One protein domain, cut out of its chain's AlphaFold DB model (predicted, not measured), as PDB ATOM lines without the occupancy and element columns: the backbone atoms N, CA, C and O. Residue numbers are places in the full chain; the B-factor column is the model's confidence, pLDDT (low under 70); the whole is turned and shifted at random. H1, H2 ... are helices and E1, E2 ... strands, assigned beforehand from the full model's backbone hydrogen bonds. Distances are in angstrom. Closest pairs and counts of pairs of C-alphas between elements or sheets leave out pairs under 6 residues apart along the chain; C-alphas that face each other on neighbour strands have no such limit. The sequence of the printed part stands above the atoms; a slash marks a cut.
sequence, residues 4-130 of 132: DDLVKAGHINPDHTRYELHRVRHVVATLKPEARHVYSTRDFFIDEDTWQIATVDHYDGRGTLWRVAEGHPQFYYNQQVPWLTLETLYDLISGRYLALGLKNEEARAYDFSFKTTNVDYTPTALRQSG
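Overview. This is residues 4 to 130 of the 132 residues of an uncharacterized protein of Pseudomonas sp. 25 R 14 (UniProt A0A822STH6). One twisted wall of six strands makes the body, and from its E6 edge a long tail runs away to two short helices, H1 and H2, far from the sheet; residues 114 to 119 and 121 to 127 stick out. The printed part has 127 residues, with strands E1 to E6 and then H1 and H2 along the chain. The antiparallel sheet has the order E1 E2 E3 E4 E5 E6; the class is mostly strand, though under half of the residues are in named elements. The whole is loose, with a radius of gyration of the C-alphas of 17.4 A and spans of 42 by 42 by 32 A.

Along the chain. Residues 4 to 23 hold no named element. E1, residues 24 to 30, begins with C-alpha 24 at (-33.689, -7.073, -6.027) and is 18.8 A long. E2 is residues 41 to 47, 19.4 A, and E3 is residues 53 to 59, 16.5 A. E4, residues 65 to 76, measures 32.6 A, and E5, residues 81 to 91, 29.2 A. E6 is residues 96 to 100, 13.5 A. H1 is residues 118 to 121, 5.5 A, and H2, residues 123 to 129, 10.1 A, ends with C-alpha 129 at (-28.767, -38.798, -31.429).

Arrangement. The strands form a meander, each the antiparallel neighbour of the one before, and each successive pair is a hairpin. Within hydrogen-bond range are N 27 and O 44, 2.9 A, between E1 and E2; N 57 and O 43, 3.0 A, between E2 and E3; N 56 and O 69, 2.9 A, between E3 and E4; N 72 and O 86, 2.8 A, between E4 and E5; and N 89 and O 98, 3.0 A, between E5 and E6. E1 and E6 are the edge strands. H1 and H2 are not on the sheet, with 0 pairs of C-alphas within 10 A for each. They are close but not clearly touching, with the closest C-alphas, those of Val 119 and Ala 125, 6.9 A apart. In H2 every O i to N i+4 pair is within hydrogen-bond range; H1 is too short for such a pair, and its 1 O i to N i+3 pair is within range.

Size, cuts and confidence. The two C-alphas farthest apart, those of Leu 21 and Gln 128, are 47.6 A apart. The link from E6 to H1, 17 residues, is long. The printed part has no cut, its mean pLDDT is 95.0, and no printed residue is under 70.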
ATOM      1  N   ASP A   4     -51.253 -31.340 -13.435       95.62
ATOM      2  CA  ASP A   4     -52.661 -30.918 -13.419       95.62
ATOM      3  C   ASP A   4     -53.045 -30.134 -12.150       95.62
ATOM      4  O   ASP A   4     -53.989 -29.340 -12.170       95.62
ATOM      5  N   ASP A   5     -52.310 -30.307 -11.044       95.38
ATOM      6  CA  ASP A   5     -52.503 -29.528  -9.813       95.38
ATOM      7  C   ASP A   5     -51.908 -28.110  -9.939       95.38
ATOM      8  O   ASP A   5     -52.382 -27.175  -9.290       95.38
ATOM      9  N   LEU A   6     -50.896 -27.941 -10.800       95.31
ATOM     10  CA  LEU A   6     -50.087 -26.728 -10.965       95.31
ATOM     11  C   LEU A   6     -50.509 -25.862 -12.151       95.31
ATOM     12  O   LEU A   6     -50.610 -24.648 -12.023       95.31
ATOM     13  N   VAL A   7     -50.694 -26.463 -13.323       95.88
ATOM     14  CA  VAL A   7     -50.896 -25.763 -14.596       95.88
ATOM     15  C   VAL A   7     -52.395 -25.567 -14.797       95.88
ATOM     16  O   VAL A   7     -53.132 -26.533 -14.988       95.88
ATOM     17  N   LYS A   8     -52.869 -24.320 -14.726       95.44
ATOM     18  CA  LYS A   8     -54.278 -23.963 -14.939       95.44
ATOM     19  C   LYS A   8     -54.420 -23.112 -16.197       95.44
ATOM     20  O   LYS A   8     -53.444 -22.695 -16.813       95.44
ATOM     21  N   ALA A   9     -55.655 -22.868 -16.623       94.88
ATOM     22  CA  ALA A   9     -55.900 -22.012 -17.776       94.88
ATOM     23  C   ALA A   9     -55.399 -20.584 -17.492       94.88
ATOM     24  O   ALA A   9     -55.885 -19.919 -16.584       94.88
ATOM     25  N   GLY A  10     -54.422 -20.123 -18.276       93.81
ATOM     26  CA  GLY A  10     -53.888 -18.758 -18.219       93.81
ATOM     27  C   GLY A  10     -52.867 -18.477 -17.111       93.81
ATOM     28  O   GLY A  10     -52.152 -17.486 -17.230       93.81
ATOM     29  N   HIS A  11     -52.755 -19.320 -16.078       94.69
ATOM     30  CA  HIS A  11     -51.810 -19.110 -14.978       94.69
ATOM     31  C   HIS A  11     -51.449 -20.384 -14.205       94.69
ATOM     32  O   HIS A  11     -52.157 -21.391 -14.246       94.69
ATOM     33  N   ILE A  12     -50.346 -20.327 -13.456       96.31
ATOM     34  CA  ILE A  12     -50.023 -21.342 -12.446       96.31
ATOM     35  C   ILE A  12     -50.985 -21.214 -11.267       96.31
ATOM     36  O   ILE A  12     -51.384 -20.111 -10.898       96.31
ATOM     37  N   ASN A  13     -51.365 -22.343 -10.677       96.44
ATOM     38  CA  ASN A  13     -52.227 -22.407  -9.508       96.44
ATOM     39  C   ASN A  13     -51.655 -21.554  -8.348       96.44
ATOM     40  O   ASN A  13     -50.602 -21.914  -7.812       96.44
ATOM     41  N   PRO A  14     -52.339 -20.467  -7.931       95.00
ATOM     42  CA  PRO A  14     -51.841 -19.557  -6.901       95.00
ATOM     43  C   PRO A  14     -51.708 -20.190  -5.515       95.00
ATOM     44  O   PRO A  14     -50.910 -19.722  -4.711       95.00
ATOM     45  N   ASP A  15     -52.414 -21.293  -5.244       95.94
ATOM     46  CA  ASP A  15     -52.257 -22.055  -3.994       95.94
ATOM     47  C   ASP A  15     -50.845 -22.659  -3.846       95.94
ATOM     48  O   ASP A  15     -50.445 -23.102  -2.765       95.94
ATOM     49  N   HIS A  16     -50.087 -22.704  -4.945       93.19
ATOM     50  CA  HIS A  16     -48.738 -23.259  -5.022       93.19
ATOM     51  C   HIS A  16     -47.680 -22.229  -5.435       93.19
ATOM     52  O   HIS A  16     -46.508 -22.589  -5.552       93.19
ATOM     53  N   THR A  17     -48.059 -20.962  -5.621       92.88
ATOM     54  CA  THR A  17     -47.110 -19.863  -5.824       92.88
ATOM     55  C   THR A  17     -47.064 -18.968  -4.596       92.88
ATOM     56  O   THR A  17     -47.977 -18.924  -3.772       92.88
ATOM     57  N   ARG A  18     -45.942 -18.271  -4.430       91.62
ATOM     58  CA  ARG A  18     -45.741 -17.319  -3.345       91.62
ATOM     59  C   ARG A  18     -45.011 -16.106  -3.875       91.62
ATOM     60  O   ARG A  18     -44.031 -16.246  -4.600       91.62
ATOM     61  N   TYR A  19     -45.488 -14.943  -3.462       92.44
ATOM     62  CA  TYR A  19     -44.838 -13.668  -3.707       92.44
ATOM     63  C   TYR A  19     -44.383 -13.137  -2.359       92.44
ATOM     64  O   TYR A  19     -45.193 -12.752  -1.515       92.44
ATOM     65  N   GLU A  20     -43.080 -13.199  -2.143       92.00
ATOM     66  CA  GLU A  20     -42.438 -12.747  -0.919       92.00
ATOM     67  C   GLU A  20     -41.674 -11.455  -1.229       92.00
ATOM     68  O   GLU A  20     -41.238 -11.222  -2.359       92.00
ATOM     69  N   LEU A  21     -41.550 -10.567  -0.241       95.44
ATOM     70  CA  LEU A  21     -40.821  -9.318  -0.432       95.44
ATOM     71  C   LEU A  21     -39.321  -9.598  -0.399       95.44
ATOM     72  O   LEU A  21     -38.778  -9.948   0.646       95.44
ATOM     73  N   HIS A  22     -38.662  -9.389  -1.531       95.44
ATOM     74  CA  HIS A  22     -37.224  -9.567  -1.683       95.44
ATOM     75  C   HIS A  22     -36.563  -8.255  -2.083       95.44
ATOM     76  O   HIS A  22     -37.165  -7.396  -2.734       95.44
ATOM     77  N   ARG A  23     -35.292  -8.107  -1.711       98.00
ATOM     78  CA  ARG A  23     -34.458  -7.068  -2.302       98.00
ATOM     79  C   ARG A  23     -33.950  -7.572  -3.645       98.00
ATOM     80  O   ARG A  23     -33.438  -8.684  -3.742       98.00
ATOM     81  N   VAL A  24     -34.078  -6.732  -4.662       97.88
ATOM     82  CA  VAL A  24     -33.689  -7.073  -6.027       97.88
ATOM     83  C   VAL A  24     -32.772  -6.018  -6.616       97.88
ATOM     84  O   VAL A  24     -32.898  -4.823  -6.331       97.88
ATOM     85  N   ARG A  25     -31.895  -6.457  -7.514       98.31
ATOM     86  CA  ARG A  25     -31.243  -5.578  -8.477       98.31
ATOM     87  C   ARG A  25     -32.107  -5.481  -9.722       98.31
ATOM     88  O   ARG A  25     -32.326  -6.478 -10.407       98.31
ATOM     89  N   HIS A  26     -32.565  -4.272 -10.020       98.50
ATOM     90  CA  HIS A  26     -33.273  -3.965 -11.258       98.50
ATOM     91  C   HIS A  26     -32.265  -3.579 -12.343       98.50
ATOM     92  O   HIS A  26     -31.504  -2.622 -12.189       98.50
ATOM     93  N   VAL A  27     -32.232  -4.357 -13.422       98.56
ATOM     94  CA  VAL A  27     -31.332  -4.154 -14.560       98.56
ATOM     95  C   VAL A  27     -32.160  -3.989 -15.825       98.56
ATOM     96  O   VAL A  27     -32.816  -4.926 -16.272       98.56
ATOM     97  N   VAL A  28     -32.077  -2.809 -16.435       98.56
ATOM     98  CA  VAL A  28     -32.710  -2.525 -17.728       98.56
ATOM     99  C   VAL A  28     -31.729  -2.862 -18.848       98.56
ATOM    100  O   VAL A  28     -30.646  -2.280 -18.945       98.56
ATOM    101  N   ALA A  29     -32.101  -3.812 -19.699       98.06
ATOM    102  CA  ALA A  29     -31.314  -4.258 -20.839       98.06
ATOM    103  C   ALA A  29     -31.954  -3.801 -22.152       98.06
ATOM    104  O   ALA A  29     -33.010  -4.298 -22.545       98.06
ATOM    105  N   THR A  30     -31.270  -2.909 -22.863       98.19
ATOM    106  CA  THR A  30     -31.706  -2.384 -24.164       98.19
ATOM    107  C   THR A  30     -31.021  -3.125 -25.312       98.19
ATOM    108  O   THR A  30     -29.819  -3.408 -25.259       98.19
ATOM    109  N   LEU A  31     -31.774  -3.436 -26.368       97.94
ATOM    110  CA  LEU A  31     -31.253  -4.053 -27.585       97.94
ATOM    111  C   LEU A  31     -30.207  -3.147 -28.251       97.94
ATOM    112  O   LEU A  31     -30.429  -1.954 -28.450       97.94
ATOM    113  N   LYS A  32     -29.063  -3.730 -28.625       97.75
ATOM    114  CA  LYS A  32     -28.010  -3.014 -29.355       97.75
ATOM    115  C   LYS A  32     -28.483  -2.617 -30.762       97.75
ATOM    116  O   LYS A  32     -29.171  -3.426 -31.386       97.75
ATOM    117  N   PRO A  33     -28.077  -1.449 -31.297       95.44
ATOM    118  CA  PRO A  33     -28.556  -0.944 -32.591       95.44
ATOM    119  C   PRO A  33     -28.417  -1.921 -33.771       95.44
ATOM    120  O   PRO A  33     -29.284  -1.985 -34.638       95.44
ATOM    121  N   GLU A  34     -27.334  -2.690 -33.807       95.94
ATOM    122  CA  GLU A  34     -26.995  -3.634 -34.876       95.94
ATOM    123  C   GLU A  34     -27.526  -5.060 -34.647       95.94
ATOM    124  O   GLU A  34     -27.418  -5.919 -35.526       95.94
ATOM    125  N   ALA A  35     -28.093  -5.333 -33.471       96.75
ATOM    126  CA  ALA A  35     -28.572  -6.656 -33.101       96.75
ATOM    127  C   ALA A  35     -30.036  -6.868 -33.508       96.75
ATOM    128  O   ALA A  35     -30.854  -5.951 -33.526       96.75
ATOM    129  N   ARG A  36     -30.392  -8.124 -33.798       96.12
ATOM    130  CA  ARG A  36     -31.779  -8.530 -34.058       96.12
ATOM    131  C   ARG A  36     -32.321  -9.293 -32.861       96.12
ATOM    132  O   ARG A  36     -31.787 -10.342 -32.507       96.12
ATOM    133  N   HIS A  37     -33.398  -8.790 -32.271       96.19
ATOM    134  CA  HIS A  37     -34.136  -9.479 -31.218       96.19
ATOM    135  C   HIS A  37     -35.616  -9.098 -31.286       96.19
ATOM    136  O   HIS A  37     -35.965  -8.010 -31.733       96.19
ATOM    137  N   VAL A  38     -36.493  -9.991 -30.826       95.56
ATOM    138  CA  VAL A  38     -37.948  -9.746 -30.772       95.56
ATOM    139  C   VAL A  38     -38.361  -8.771 -29.664       95.56
ATOM    140  O   VAL A  38     -39.480  -8.271 -29.674       95.56
ATOM    141  N   TYR A  39     -37.460  -8.509 -28.717       97.50
ATOM    142  CA  TYR A  39     -37.667  -7.592 -27.596       97.50
ATOM    143  C   TYR A  39     -36.737  -6.400 -27.777       97.50
ATOM    144  O   TYR A  39     -35.557  -6.600 -28.072       97.50
ATOM    145  N   SER A  40     -37.264  -5.194 -27.596       97.69
ATOM    146  CA  SER A  40     -36.474  -3.959 -27.638       97.69
ATOM    147  C   SER A  40     -35.773  -3.699 -26.308       97.69
ATOM    148  O   SER A  40     -34.595  -3.350 -26.293       97.69
ATOM    149  N   THR A  41     -36.480  -3.951 -25.208       98.38
ATOM    150  CA  THR A  41     -36.015  -3.748 -23.838       98.38
ATOM    151  C   THR A  41     -36.495  -4.897 -22.963       98.38
ATOM    152  O   THR A  41     -37.578  -5.453 -23.179       98.38
ATOM    153  N   ARG A  42     -35.682  -5.265 -21.973       98.44
ATOM    154  CA  ARG A  42     -36.083  -6.148 -20.881       98.44
ATOM    155  C   ARG A  42     -35.667  -5.570 -19.543       98.44
ATOM    156  O   ARG A  42     -34.509  -5.184 -19.392       98.44
ATOM    157  N   ASP A  43     -36.574  -5.610 -18.583       98.75
ATOM    158  CA  ASP A  43     -36.298  -5.229 -17.205       98.75
ATOM    159  C   ASP A  43     -36.149  -6.507 -16.393       98.75
ATOM    160  O   ASP A  43     -37.098  -7.271 -16.245       98.75
ATOM    161  N   PHE A  44     -34.940  -6.764 -15.908       98.62
ATOM    162  CA  PHE A  44     -34.621  -7.930 -15.099       98.62
ATOM    163  C   PHE A  44     -34.643  -7.559 -13.621       98.62
ATOM    164  O   PHE A  44     -33.941  -6.633 -13.207       98.62
ATOM    165  N   PHE A  45     -35.387  -8.320 -12.824       98.38
ATOM    166  CA  PHE A  45     -35.391  -8.228 -11.368       98.38
ATOM    167  C   PHE A  45     -34.627  -9.425 -10.808       98.38
ATOM    168  O   PHE A  45     -35.125 -10.552 -10.782       98.38
ATOM    169  N   ILE A  46     -33.377  -9.182 -10.427       98.06
ATOM    170  CA  ILE A  46     -32.444 -10.207  -9.961       98.06
ATOM    171  C   ILE A  46     -32.477 -10.226  -8.436       98.06
ATOM    172  O   ILE A  46     -32.179  -9.210  -7.812       98.06
ATOM    173  N   ASP A  47     -32.824 -11.362  -7.845       97.06
ATOM    174  CA  ASP A  47     -32.842 -11.555  -6.394       97.06
ATOM    175  C   ASP A  47     -31.427 -11.422  -5.799       97.06
ATOM    176  O   ASP A  47     -30.477 -12.010  -6.318       97.06
ATOM    177  N   GLU A  48     -31.261 -10.625  -4.735       96.31
ATOM    178  CA  GLU A  48     -29.926 -10.334  -4.180       96.31
ATOM    179  C   GLU A  48     -29.273 -11.523  -3.462       96.31
ATOM    180  O   GLU A  48     -28.041 -11.587  -3.408       96.31
ATOM    181  N   ASP A  49     -30.067 -12.459  -2.941       93.94
ATOM    182  CA  ASP A  49     -29.552 -13.592  -2.167       93.94
ATOM    183  C   ASP A  49     -29.086 -14.729  -3.084       93.94
ATOM    184  O   ASP A  49     -28.032 -15.335  -2.875       93.94
ATOM    185  N   THR A  50     -29.862 -15.015  -4.130       94.88
ATOM    186  CA  THR A  50     -29.622 -16.148  -5.036       94.88
ATOM    187  C   THR A  50     -28.964 -15.758  -6.353       94.88
ATOM    188  O   THR A  50     -28.465 -16.637  -7.062       94.88
ATOM    189  N   TRP A  51     -28.984 -14.467  -6.708       94.81
ATOM    190  CA  TRP A  51     -28.602 -13.945  -8.025       94.81
ATOM    191  C   TRP A  51     -29.384 -14.552  -9.199       94.81
ATOM    192  O   TRP A  51     -28.988 -14.404 -10.357       94.81
ATOM    193  N   GLN A  52     -30.505 -15.221  -8.922       96.19
ATOM    194  CA  GLN A  52     -31.426 -15.695  -9.946       96.19
ATOM    195  C   GLN A  52     -32.336 -14.556 -10.403       96.19
ATOM    196  O   GLN A  52     -32.637 -13.619  -9.662       96.19
ATOM    197  N   ILE A  53     -32.795 -14.645 -11.645       97.12
ATOM    198  CA  ILE A  53     -33.800 -13.731 -12.175       97.12
ATOM    199  C   ILE A  53     -35.159 -14.173 -11.622       97.12
ATOM    200  O   ILE A  53     -35.657 -15.236 -11.988       97.12
ATOM    201  N   ALA A  54     -35.746 -13.365 -10.741       96.69
ATOM    202  CA  ALA A  54     -37.052 -13.642 -10.149       96.69
ATOM    203  C   ALA A  54     -38.190 -13.271 -11.108       96.69
ATOM    204  O   ALA A  54     -39.149 -14.023 -11.272       96.69
ATOM    205  N   THR A  55     -38.070 -12.126 -11.782       97.69
ATOM    206  CA  THR A  55     -39.084 -11.631 -12.722       97.69
ATOM    207  C   THR A  55     -38.426 -10.882 -13.876       97.69
ATOM    208  O   THR A  55     -37.361 -10.278 -13.706       97.69
ATOM    209  N   VAL A  56     -39.046 -10.921 -15.059       98.62
ATOM    210  CA  VAL A  56     -38.616 -10.142 -16.228       98.62
ATOM    211  C   VAL A  56     -39.797  -9.546 -16.971       98.62
ATOM    212  O   VAL A  56     -40.632 -10.288 -17.494       98.62
ATOM    213  N   ASP A  57     -39.770  -8.234 -17.162       98.69
ATOM    214  CA  ASP A  57     -40.680  -7.561 -18.084       98.69
ATOM    215  C   ASP A  57     -40.056  -7.492 -19.477       98.69
ATOM    216  O   ASP A  57     -38.902  -7.095 -19.651       98.69
ATOM    217  N   HIS A  58     -40.817  -7.896 -20.489       98.62
ATOM    218  CA  HIS A  58     -40.380  -7.947 -21.877       98.62
ATOM    219  C   HIS A  58     -41.170  -6.962 -22.728       98.62
ATOM    220  O   HIS A  58     -42.372  -7.145 -22.946       98.62
ATOM    221  N   TYR A  59     -40.475  -5.976 -23.288       98.50
ATOM    222  CA  TYR A  59     -41.068  -4.952 -24.143       98.50
ATOM    223  C   TYR A  59     -40.809  -5.244 -25.624       98.50
ATOM    224  O   TYR A  59     -39.704  -5.625 -26.025       98.50
ATOM    225  N   ASP A  60     -41.832  -5.066 -26.458       96.88
ATOM    226  CA  ASP A  60     -41.736  -5.235 -27.910       96.88
ATOM    227  C   ASP A  60     -41.066  -4.030 -28.603       96.88
ATOM    228  O   ASP A  60     -40.699  -3.038 -27.973       96.88
ATOM    229  N   GLY A  61     -40.915  -4.081 -29.930       95.19
ATOM    230  CA  GLY A  61     -40.319  -2.994 -30.724       95.19
ATOM    231  C   GLY A  61     -41.022  -1.631 -30.627       95.19
ATOM    232  O   GLY A  61     -40.461  -0.635 -31.073       95.19
ATOM    233  N   ARG A  62     -42.235  -1.572 -30.064       95.31
ATOM    234  CA  ARG A  62     -43.030  -0.349 -29.872       95.31
ATOM    235  C   ARG A  62     -42.985   0.144 -28.422       95.31
ATOM    236  O   ARG A  62     -43.653   1.124 -28.110       95.31
ATOM    237  N   GLY A  63     -42.234  -0.530 -27.548       95.69
ATOM    238  CA  GLY A  63     -42.177  -0.238 -26.116       95.69
ATOM    239  C   GLY A  63     -43.399  -0.734 -25.340       95.69
ATOM    240  O   GLY A  63     -43.611  -0.311 -24.210       95.69
ATOM    241  N   THR A  64     -44.219  -1.613 -25.926       97.50
ATOM    242  CA  THR A  64     -45.378  -2.195 -25.235       97.50
ATOM    243  C   THR A  64     -44.930  -3.395 -24.412       97.50
ATOM    244  O   THR A  64     -44.216  -4.258 -24.931       97.50
ATOM    245  N   LEU A  65     -45.362  -3.477 -23.149       97.94
ATOM    246  CA  LEU A  65     -45.165  -4.676 -22.336       97.94
ATOM    247  C   LEU A  65     -45.898  -5.848 -22.997       97.94
ATOM    248  O   LEU A  65     -47.125  -5.852 -23.097       97.94
ATOM    249  N   TRP A  66     -45.138  -6.829 -23.472       98.12
ATOM    250  CA  TRP A  66     -45.670  -7.979 -24.192       98.12
ATOM    251  C   TRP A  66     -45.677  -9.225 -23.318       98.12
ATOM    252  O   TRP A  66     -46.691  -9.924 -23.251       98.12
ATOM    253  N   ARG A  67     -44.557  -9.518 -22.652       98.19
ATOM    254  CA  ARG A  67     -44.440 -10.721 -21.827       98.19
ATOM    255  C   ARG A  67     -43.896 -10.433 -20.447       98.19
ATOM    256  O   ARG A  67     -43.042  -9.568 -20.291       98.19
ATOM    257  N   VAL A  68     -44.338 -11.227 -19.485       98.25
ATOM    258  CA  VAL A  68     -43.775 -11.264 -18.133       98.25
ATOM    259  C   VAL A  68     -43.260 -12.670 -17.898       98.25
ATOM    260  O   VAL A  68     -43.985 -13.638 -18.135       98.25
ATOM    261  N   ALA A  69     -42.000 -12.791 -17.495       98.12
ATOM    262  CA  ALA A  69     -41.453 -14.059 -17.040       98.12
ATOM    263  C   ALA A  69     -41.333 -14.071 -15.521       98.12
ATOM    264  O   ALA A  69     -40.958 -13.057 -14.939       98.12
ATOM    265  N   GLU A  70     -41.587 -15.219 -14.906       97.31
ATOM    266  CA  GLU A  70     -41.364 -15.443 -13.475       97.31
ATOM    267  C   GLU A  70     -40.504 -16.691 -13.296       97.31
ATOM    268  O   GLU A  70     -40.726 -17.707 -13.958       97.31
ATOM    269  N   GLY A  71     -39.515 -16.600 -12.414       96.75
ATOM    270  CA  GLY A  71     -38.702 -17.719 -11.964       96.75
ATOM    271  C   GLY A  71     -39.118 -18.117 -10.555       96.75
ATOM    272  O   GLY A  71     -39.071 -17.299  -9.642       96.75
ATOM    273  N   HIS A  72     -39.487 -19.383 -10.361       95.25
ATOM    274  CA  HIS A  72     -39.791 -19.946  -9.048       95.25
ATOM    275  C   HIS A  72     -38.566 -20.710  -8.529       95.25
ATOM    276  O   HIS A  72     -38.281 -21.820  -9.007       95.25
ATOM    277  N   PRO A  73     -37.800 -20.127  -7.589       93.62
ATOM    278  CA  PRO A  73     -36.538 -20.695  -7.156       93.62
ATOM    279  C   PRO A  73     -36.730 -21.834  -6.154       93.62
ATOM    280  O   PRO A  73     -37.661 -21.868  -5.354       93.62
ATOM    281  N   GLN A  74     -35.773 -22.753  -6.169       91.94
ATOM    282  CA  GLN A  74     -35.566 -23.773  -5.158       91.94
ATOM    283  C   GLN A  74     -34.062 -23.920  -4.918       91.94
ATOM    284  O   GLN A  74     -33.261 -23.953  -5.855       91.94
ATOM    285  N   PHE A  75     -33.662 -24.071  -3.659       94.00
ATOM    286  CA  PHE A  75     -32.281 -24.413  -3.340       94.00
ATOM    287  C   PHE A  75     -32.064 -25.932  -3.409       94.00
ATOM    288  O   PHE A  75     -32.699 -26.702  -2.684       94.00
ATOM    289  N   TYR A  76     -31.160 -26.385  -4.281       92.81
ATOM    290  CA  TYR A  76     -30.804 -27.798  -4.429       92.81
ATOM    291  C   TYR A  76     -29.726 -28.153  -3.411       92.81
ATOM    292  O   TYR A  76     -28.537 -28.121  -3.714       92.81
ATOM    293  N   TYR A  77     -30.141 -28.491  -2.188       93.06
ATOM    294  CA  TYR A  77     -29.238 -28.707  -1.048       93.06
ATOM    295  C   TYR A  77     -28.100 -29.701  -1.315       93.06
ATOM    296  O   TYR A  77     -26.975 -29.473  -0.883       93.06
ATOM    297  N   ASN A  78     -28.370 -30.783  -2.049       92.06
ATOM    298  CA  ASN A  78     -27.376 -31.802  -2.398       92.06
ATOM    299  C   ASN A  78     -26.329 -31.325  -3.418       92.06
ATOM    300  O   ASN A  78     -25.252 -31.907  -3.481       92.06
ATOM    301  N   GLN A  79     -26.650 -30.302  -4.214       93.56
ATOM    302  CA  GLN A  79     -25.751 -29.698  -5.204       93.56
ATOM    303  C   GLN A  79     -25.200 -28.342  -4.745       93.56
ATOM    304  O   GLN A  79     -24.290 -27.813  -5.370       93.56
ATOM    305  N   GLN A  80     -25.750 -27.783  -3.661       93.94
ATOM    306  CA  GLN A  80     -25.447 -26.450  -3.131       93.94
ATOM    307  C   GLN A  80     -25.639 -25.319  -4.157       93.94
ATOM    308  O   GLN A  80     -24.871 -24.362  -4.189       93.94
ATOM    309  N   VAL A  81     -26.679 -25.424  -4.991       93.38
ATOM    310  CA  VAL A  81     -26.980 -24.454  -6.055       93.38
ATOM    311  C   VAL A  81     -28.424 -23.950  -5.933       93.38
ATOM    312  O   VAL A  81     -29.342 -24.773  -5.847       93.38
ATOM    313  N   PRO A  82     -28.667 -22.623  -5.954       94.12
ATOM    314  CA  PRO A  82     -29.997 -22.085  -6.198       94.12
ATOM    315  C   PRO A  82     -30.341 -22.253  -7.680       94.12
ATOM    316  O   PRO A  82     -29.563 -21.862  -8.550       94.12
ATOM    317  N   TRP A  83     -31.497 -22.838  -7.984       93.44
ATOM    318  CA  TRP A  83     -31.959 -22.975  -9.364       93.44
ATOM    319  C   TRP A  83     -33.477 -22.879  -9.454       93.44
ATOM    320  O   TRP A  83     -34.176 -22.975  -8.448       93.44
ATOM    321  N   LEU A  84     -34.004 -22.707 -10.660       93.19
ATOM    322  CA  LEU A  84     -35.440 -22.601 -10.883       93.19
ATOM    323  C   LEU A  84     -36.069 -23.997 -10.988       93.19
ATOM    324  O   LEU A  84     -35.509 -24.918 -11.586       93.19
ATOM    325  N   THR A  85     -37.217 -24.180 -10.339       92.38
ATOM    326  CA  THR A  85     -38.031 -25.407 -10.450       92.38
ATOM    327  C   THR A  85     -39.183 -25.232 -11.440       92.38
ATOM    328  O   THR A  85     -39.728 -26.202 -11.962       92.38
ATOM    329  N   LEU A  86     -39.535 -23.977 -11.714       94.62
ATOM    330  CA  LEU A  86     -40.510 -23.577 -12.707       94.62
ATOM    331  C   LEU A  86     -40.140 -22.183 -13.211       94.62
ATOM    332  O   LEU A  86     -39.873 -21.281 -12.422       94.62
ATOM    333  N   GLU A  87     -40.173 -22.018 -14.522       96.38
ATOM    334  CA  GLU A  87     -40.141 -20.729 -15.198       96.38
ATOM    335  C   GLU A  87     -41.447 -20.561 -15.957       96.38
ATOM    336  O   GLU A  87     -41.829 -21.426 -16.752       96.38
ATOM    337  N   THR A  88     -42.137 -19.450 -15.737       97.69
ATOM    338  CA  THR A  88     -43.312 -19.097 -16.531       97.69
ATOM    339  C   THR A  88     -43.002 -17.954 -17.466       97.69
ATOM    340  O   THR A  88     -42.272 -17.045 -17.093       97.69
ATOM    341  N   LEU A  89     -43.589 -17.968 -18.660       97.94
ATOM    342  CA  LEU A  89     -43.568 -16.841 -19.589       97.94
ATOM    343  C   LEU A  89     -44.996 -16.550 -20.045       97.94
ATOM    344  O   LEU A  89     -45.541 -17.266 -20.888       97.94
ATOM    345  N   TYR A  90     -45.585 -15.498 -19.491       98.19
ATOM    346  CA  TYR A  90     -46.928 -15.020 -19.799       98.19
ATOM    347  C   TYR A  90     -46.899 -14.112 -21.025       98.19
ATOM    348  O   TYR A  90     -46.155 -13.138 -21.052       98.19
ATOM    349  N   ASP A  91     -47.705 -14.409 -22.042       97.62
ATOM    350  CA  ASP A  91     -47.919 -13.553 -23.210       97.62
ATOM    351  C   ASP A  91     -49.210 -12.755 -23.011       97.62
ATOM    352  O   ASP A  91     -50.314 -13.262 -23.228       97.62
ATOM    353  N   LEU A  92     -49.064 -11.501 -22.575       96.69
ATOM    354  CA  LEU A  92     -50.180 -10.658 -22.137       96.69
ATOM    355  C   LEU A  92     -51.126 -10.276 -23.283       96.69
ATOM    356  O   LEU A  92     -52.291  -9.979 -23.048       96.69
ATOM    357  N   ILE A  93     -50.636 -10.300 -24.524       95.00
ATOM    358  CA  ILE A  93     -51.424  -9.939 -25.708       95.00
ATOM    359  C   ILE A  93     -52.317 -11.102 -26.141       95.00
ATOM    360  O   ILE A  93     -53.470 -10.896 -26.512       95.00
ATOM    361  N   SER A  94     -51.788 -12.326 -26.110       95.75
ATOM    362  CA  SER A  94     -52.527 -13.522 -26.539       95.75
ATOM    363  C   SER A  94     -53.202 -14.294 -25.401       95.75
ATOM    364  O   SER A  94     -53.959 -15.221 -25.682       95.75
ATOM    365  N   GLY A  95     -52.954 -13.936 -24.136       95.19
ATOM    366  CA  GLY A  95     -53.589 -14.552 -22.964       95.19
ATOM    367  C   GLY A  95     -53.146 -15.994 -22.690       95.19
ATOM    368  O   GLY A  95     -53.848 -16.745 -22.016       95.19
ATOM    369  N   ARG A  96     -51.998 -16.404 -23.235       96.06
ATOM    370  CA  ARG A  96     -51.412 -17.741 -23.049       96.06
ATOM    371  C   ARG A  96     -50.114 -17.648 -22.266       96.06
ATOM    372  O   ARG A  96     -49.514 -16.580 -22.176       96.06
ATOM    373  N   TYR A  97     -49.630 -18.782 -21.779       97.69
ATOM    374  CA  TYR A  97     -48.344 -18.837 -21.103       97.69
ATOM    375  C   TYR A  97     -47.624 -20.157 -21.351       97.69
ATOM    376  O   TYR A  97     -48.232 -21.151 -21.751       97.69
ATOM    377  N   LEU A  98     -46.313 -20.135 -21.139       96.94
ATOM    378  CA  LEU A  98     -45.474 -21.325 -21.081       96.94
ATOM    379  C   LEU A  98     -45.083 -21.585 -19.631       96.94
ATOM    380  O   LEU A  98     -44.830 -20.636 -18.895       96.94
ATOM    381  N   ALA A  99     -44.998 -22.860 -19.263       96.38
ATOM    382  CA  ALA A  99     -44.432 -23.342 -18.011       96.38
ATOM    383  C   ALA A  99     -43.279 -24.294 -18.354       96.38
ATOM    384  O   ALA A  99     -43.474 -25.277 -19.070       96.38
ATOM    385  N   LEU A 100     -42.075 -23.974 -17.895       94.00
ATOM    386  CA  LEU A 100     -40.829 -24.664 -18.225       94.00
ATOM    387  C   LEU A 100     -40.151 -25.145 -16.939       94.00
ATOM    388  O   LEU A 100     -40.282 -24.517 -15.896       94.00
ATOM    389  N   GLY A 101     -39.418 -26.257 -17.003       91.62
ATOM    390  CA  GLY A 101     -38.615 -26.758 -15.875       91.62
ATOM    391  C   GLY A 101     -39.347 -27.669 -14.884       91.62
ATOM    392  O   GLY A 101     -38.690 -28.300 -14.051       91.62
ATOM    393  N   LEU A 102     -40.672 -27.818 -15.015       93.12
ATOM    394  CA  LEU A 102     -41.430 -28.808 -14.251       93.12
ATOM    395  C   LEU A 102     -40.881 -30.215 -14.498       93.12
ATOM    396  O   LEU A 102     -40.652 -30.617 -15.637       93.12
ATOM    397  N   LYS A 103     -40.685 -30.957 -13.406       92.88
ATOM    398  CA  LYS A 103     -40.099 -32.306 -13.433       92.88
ATOM    399  C   LYS A 103     -40.734 -33.298 -12.466       92.88
ATOM    400  O   LYS A 103     -40.218 -34.393 -12.277       92.88
ATOM    401  N   ASN A 104     -41.827 -32.909 -11.812       91.62
ATOM    402  CA  ASN A 104     -42.503 -33.728 -10.803       91.62
ATOM    403  C   ASN A 104     -43.041 -35.046 -11.375       91.62
ATOM    404  O   ASN A 104     -43.242 -35.992 -10.616       91.62
ATOM    405  N   GLU A 105     -43.286 -35.091 -12.685       93.44
ATOM    406  CA  GLU A 105     -43.763 -36.278 -13.401       93.44
ATOM    407  C   GLU A 105     -42.723 -36.810 -14.403       93.44
ATOM    408  O   GLU A 105     -42.997 -37.761 -15.133       93.44
ATOM    409  N   GLU A 106     -41.512 -36.243 -14.411       92.50
ATOM    410  CA  GLU A 106     -40.398 -36.746 -15.213       92.50
ATOM    411  C   GLU A 106     -39.696 -37.906 -14.504       92.50
ATOM    412  O   GLU A 106     -39.464 -37.883 -13.294       92.50
ATOM    413  N   ALA A 107     -39.269 -38.913 -15.269       92.00
ATOM    414  CA  ALA A 107     -38.543 -40.059 -14.716       92.00
ATOM    415  C   ALA A 107     -37.162 -39.678 -14.147       92.00
ATOM    416  O   ALA A 107     -36.602 -40.406 -13.324       92.00
ATOM    417  N   ARG A 108     -36.581 -38.567 -14.617       88.31
ATOM    418  CA  ARG A 108     -35.279 -38.052 -14.182       88.31
ATOM    419  C   ARG A 108     -35.333 -36.535 -14.063       88.31
ATOM    420  O   ARG A 108     -35.838 -35.852 -14.946       88.31
ATOM    421  N   ALA A 109     -34.767 -36.024 -12.975       87.12
ATOM    422  CA  ALA A 109     -34.536 -34.599 -12.778       87.12
ATOM    423  C   ALA A 109     -33.243 -34.140 -13.485       87.12
ATOM    424  O   ALA A 109     -32.594 -34.914 -14.187       87.12
ATOM    425  N   TYR A 110     -32.854 -32.882 -13.262       87.81
ATOM    426  CA  TYR A 110     -31.576 -32.338 -13.724       87.81
ATOM    427  C   TYR A 110     -30.388 -33.206 -13.294       87.81
ATOM    428  O   TYR A 110     -30.224 -33.508 -12.110       87.81
ATOM    429  N   ASP A 111     -29.534 -33.540 -14.259       90.62
ATOM    430  CA  ASP A 111     -28.216 -34.113 -14.015       90.62
ATOM    431  C   ASP A 111     -27.173 -32.990 -13.987       90.62
ATOM    432  O   ASP A 111     -26.685 -32.533 -15.020       90.62
ATOM    433  N   PHE A 112     -26.828 -32.547 -12.778       89.75
ATOM    434  CA  PHE A 112     -25.814 -31.511 -12.557       89.75
ATOM    435  C   PHE A 112     -24.381 -31.994 -12.827       89.75
ATOM    436  O   PHE A 112     -23.454 -31.188 -12.844       89.75
ATOM    437  N   SER A 113     -24.184 -33.297 -13.039       92.19
ATOM    438  CA  SER A 113     -22.882 -33.886 -13.355       92.19
ATOM    439  C   SER A 113     -22.655 -34.076 -14.856       92.19
ATOM    440  O   SER A 113     -21.558 -34.481 -15.254       92.19
ATOM    441  N   PHE A 114     -23.664 -33.774 -15.684       92.31
ATOM    442  CA  PHE A 114     -23.605 -33.952 -17.128       92.31
ATOM    443  C   PHE A 114     -22.449 -33.153 -17.740       92.31
ATOM    444  O   PHE A 114     -22.322 -31.943 -17.549       92.31
ATOM    445  N   LYS A 115     -21.594 -33.847 -18.496       94.00
ATOM    446  CA  LYS A 115     -20.459 -33.255 -19.205       94.00
ATOM    447  C   LYS A 115     -20.680 -33.366 -20.698       94.00
ATOM    448  O   LYS A 115     -21.115 -34.396 -21.196       94.00
ATOM    449  N   THR A 116     -20.307 -32.308 -21.394       93.25
ATOM    450  CA  THR A 116     -20.474 -32.165 -22.833       93.25
ATOM    451  C   THR A 116     -19.259 -31.465 -23.422       93.25
ATOM    452  O   THR A 116     -18.470 -30.829 -22.719       93.25
ATOM    453  N   THR A 117     -19.093 -31.611 -24.723       94.25
ATOM    454  CA  THR A 117     -18.024 -31.032 -25.518       94.25
ATOM    455  C   THR A 117     -18.614 -30.381 -26.764       94.25
ATOM    456  O   THR A 117     -19.752 -30.638 -27.149       94.25
ATOM    457  N   ASN A 118     -17.821 -29.566 -27.459       93.75
ATOM    458  CA  ASN A 118     -18.290 -28.873 -28.663       93.75
ATOM    459  C   ASN A 118     -18.800 -29.817 -29.765       93.75
ATOM    460  O   ASN A 118     -19.611 -29.398 -30.588       93.75
ATOM    461  N   VAL A 119     -18.347 -31.079 -29.799       93.50
ATOM    462  CA  VAL A 119     -18.794 -32.036 -30.823       93.50
ATOM    463  C   VAL A 119     -20.257 -32.450 -30.643       93.50
ATOM    464  O   VAL A 119     -20.921 -32.742 -31.640       93.50
ATOM    465  N   ASP A 120     -20.777 -32.386 -29.412       91.69
ATOM    466  CA  ASP A 120     -22.164 -32.731 -29.080       91.69
ATOM    467  C   ASP A 120     -23.158 -31.708 -29.655       91.69
ATOM    468  O   ASP A 120     -24.315 -32.028 -29.922       91.69
ATOM    469  N   TYR A 121     -22.690 -30.486 -29.930       93.38
ATOM    470  CA  TYR A 121     -23.486 -29.368 -30.447       93.38
ATOM    471  C   TYR A 121     -23.339 -29.172 -31.960       93.38
ATOM    472  O   TYR A 121     -23.427 -28.054 -32.472       93.38
ATOM    473  N   THR A 122     -23.101 -30.256 -32.701       94.81
ATOM    474  CA  THR A 122     -23.011 -30.215 -34.167       94.81
ATOM    475  C   THR A 122     -24.295 -30.723 -34.832       94.81
ATOM    476  O   THR A 122     -24.953 -31.627 -34.310       94.81
ATOM    477  N   PRO A 123     -24.641 -30.245 -36.046       94.56
ATOM    478  CA  PRO A 123     -25.772 -30.786 -36.805       94.56
ATOM    479  C   PRO A 123     -25.658 -32.289 -37.099       94.56
ATOM    480  O   PRO A 123     -26.655 -32.953 -37.380       94.56
ATOM    481  N   THR A 124     -24.437 -32.829 -37.111       94.31
ATOM    482  CA  THR A 124     -24.192 -34.266 -37.275       94.31
ATOM    483  C   THR A 124     -24.513 -35.028 -35.994       94.31
ATOM    484  O   THR A 124     -25.255 -36.003 -36.077       94.31
ATOM    485  N   ALA A 125     -24.043 -34.559 -34.833       92.56
ATOM    486  CA  ALA A 125     -24.365 -35.170 -33.543       92.56
ATOM    487  C   ALA A 125     -25.879 -35.194 -33.289       92.56
ATOM    488  O   ALA A 125     -26.417 -36.240 -32.939       92.56
ATOM    489  N   LEU A 126     -26.590 -34.099 -33.593       91.56
ATOM    490  CA  LEU A 126     -28.053 -34.048 -33.472       91.56
ATOM    491  C   LEU A 126     -28.765 -35.062 -34.385       91.56
ATOM    492  O   LEU A 126     -29.755 -35.673 -33.993       91.56
ATOM    493  N   ARG A 127     -28.266 -35.268 -35.612       90.50
ATOM    494  CA  ARG A 127     -28.818 -36.285 -36.525       90.50
ATOM    495  C   ARG A 127     -28.548 -37.708 -36.047       90.50
ATOM    496  O   ARG A 127     -29.354 -38.587 -36.327       90.50
ATOM    497  N   GLN A 128     -27.422 -37.936 -35.378       90.00
ATOM    498  CA  GLN A 128     -27.041 -39.247 -34.851       90.00
ATOM    499  C   GLN A 128     -27.756 -39.588 -33.540       90.00
ATOM    500  O   GLN A 128     -28.017 -40.762 -33.299       90.00
ATOM    501  N   SER A 129     -28.076 -38.592 -32.708       86.31
ATOM    502  CA  SER A 129     -28.767 -38.798 -31.429       86.31
ATOM    503  C   SER A 129     -30.271 -39.039 -31.575       86.31
ATOM    504  O   SER A 129     -30.910 -39.502 -30.631       86.31
ATOM    505  N   GLY A 130     -30.844 -38.755 -32.749       83.94
ATOM    506  CA  GLY A 130     -32.229 -39.086 -33.059       83.94
ATOM    507  C   GLY A 130     -32.452 -40.599 -33.065       83.94
ATOM    508  O   GLY A 130     -31.845 -41.322 -33.853       83.94
TER     509      GLY A 130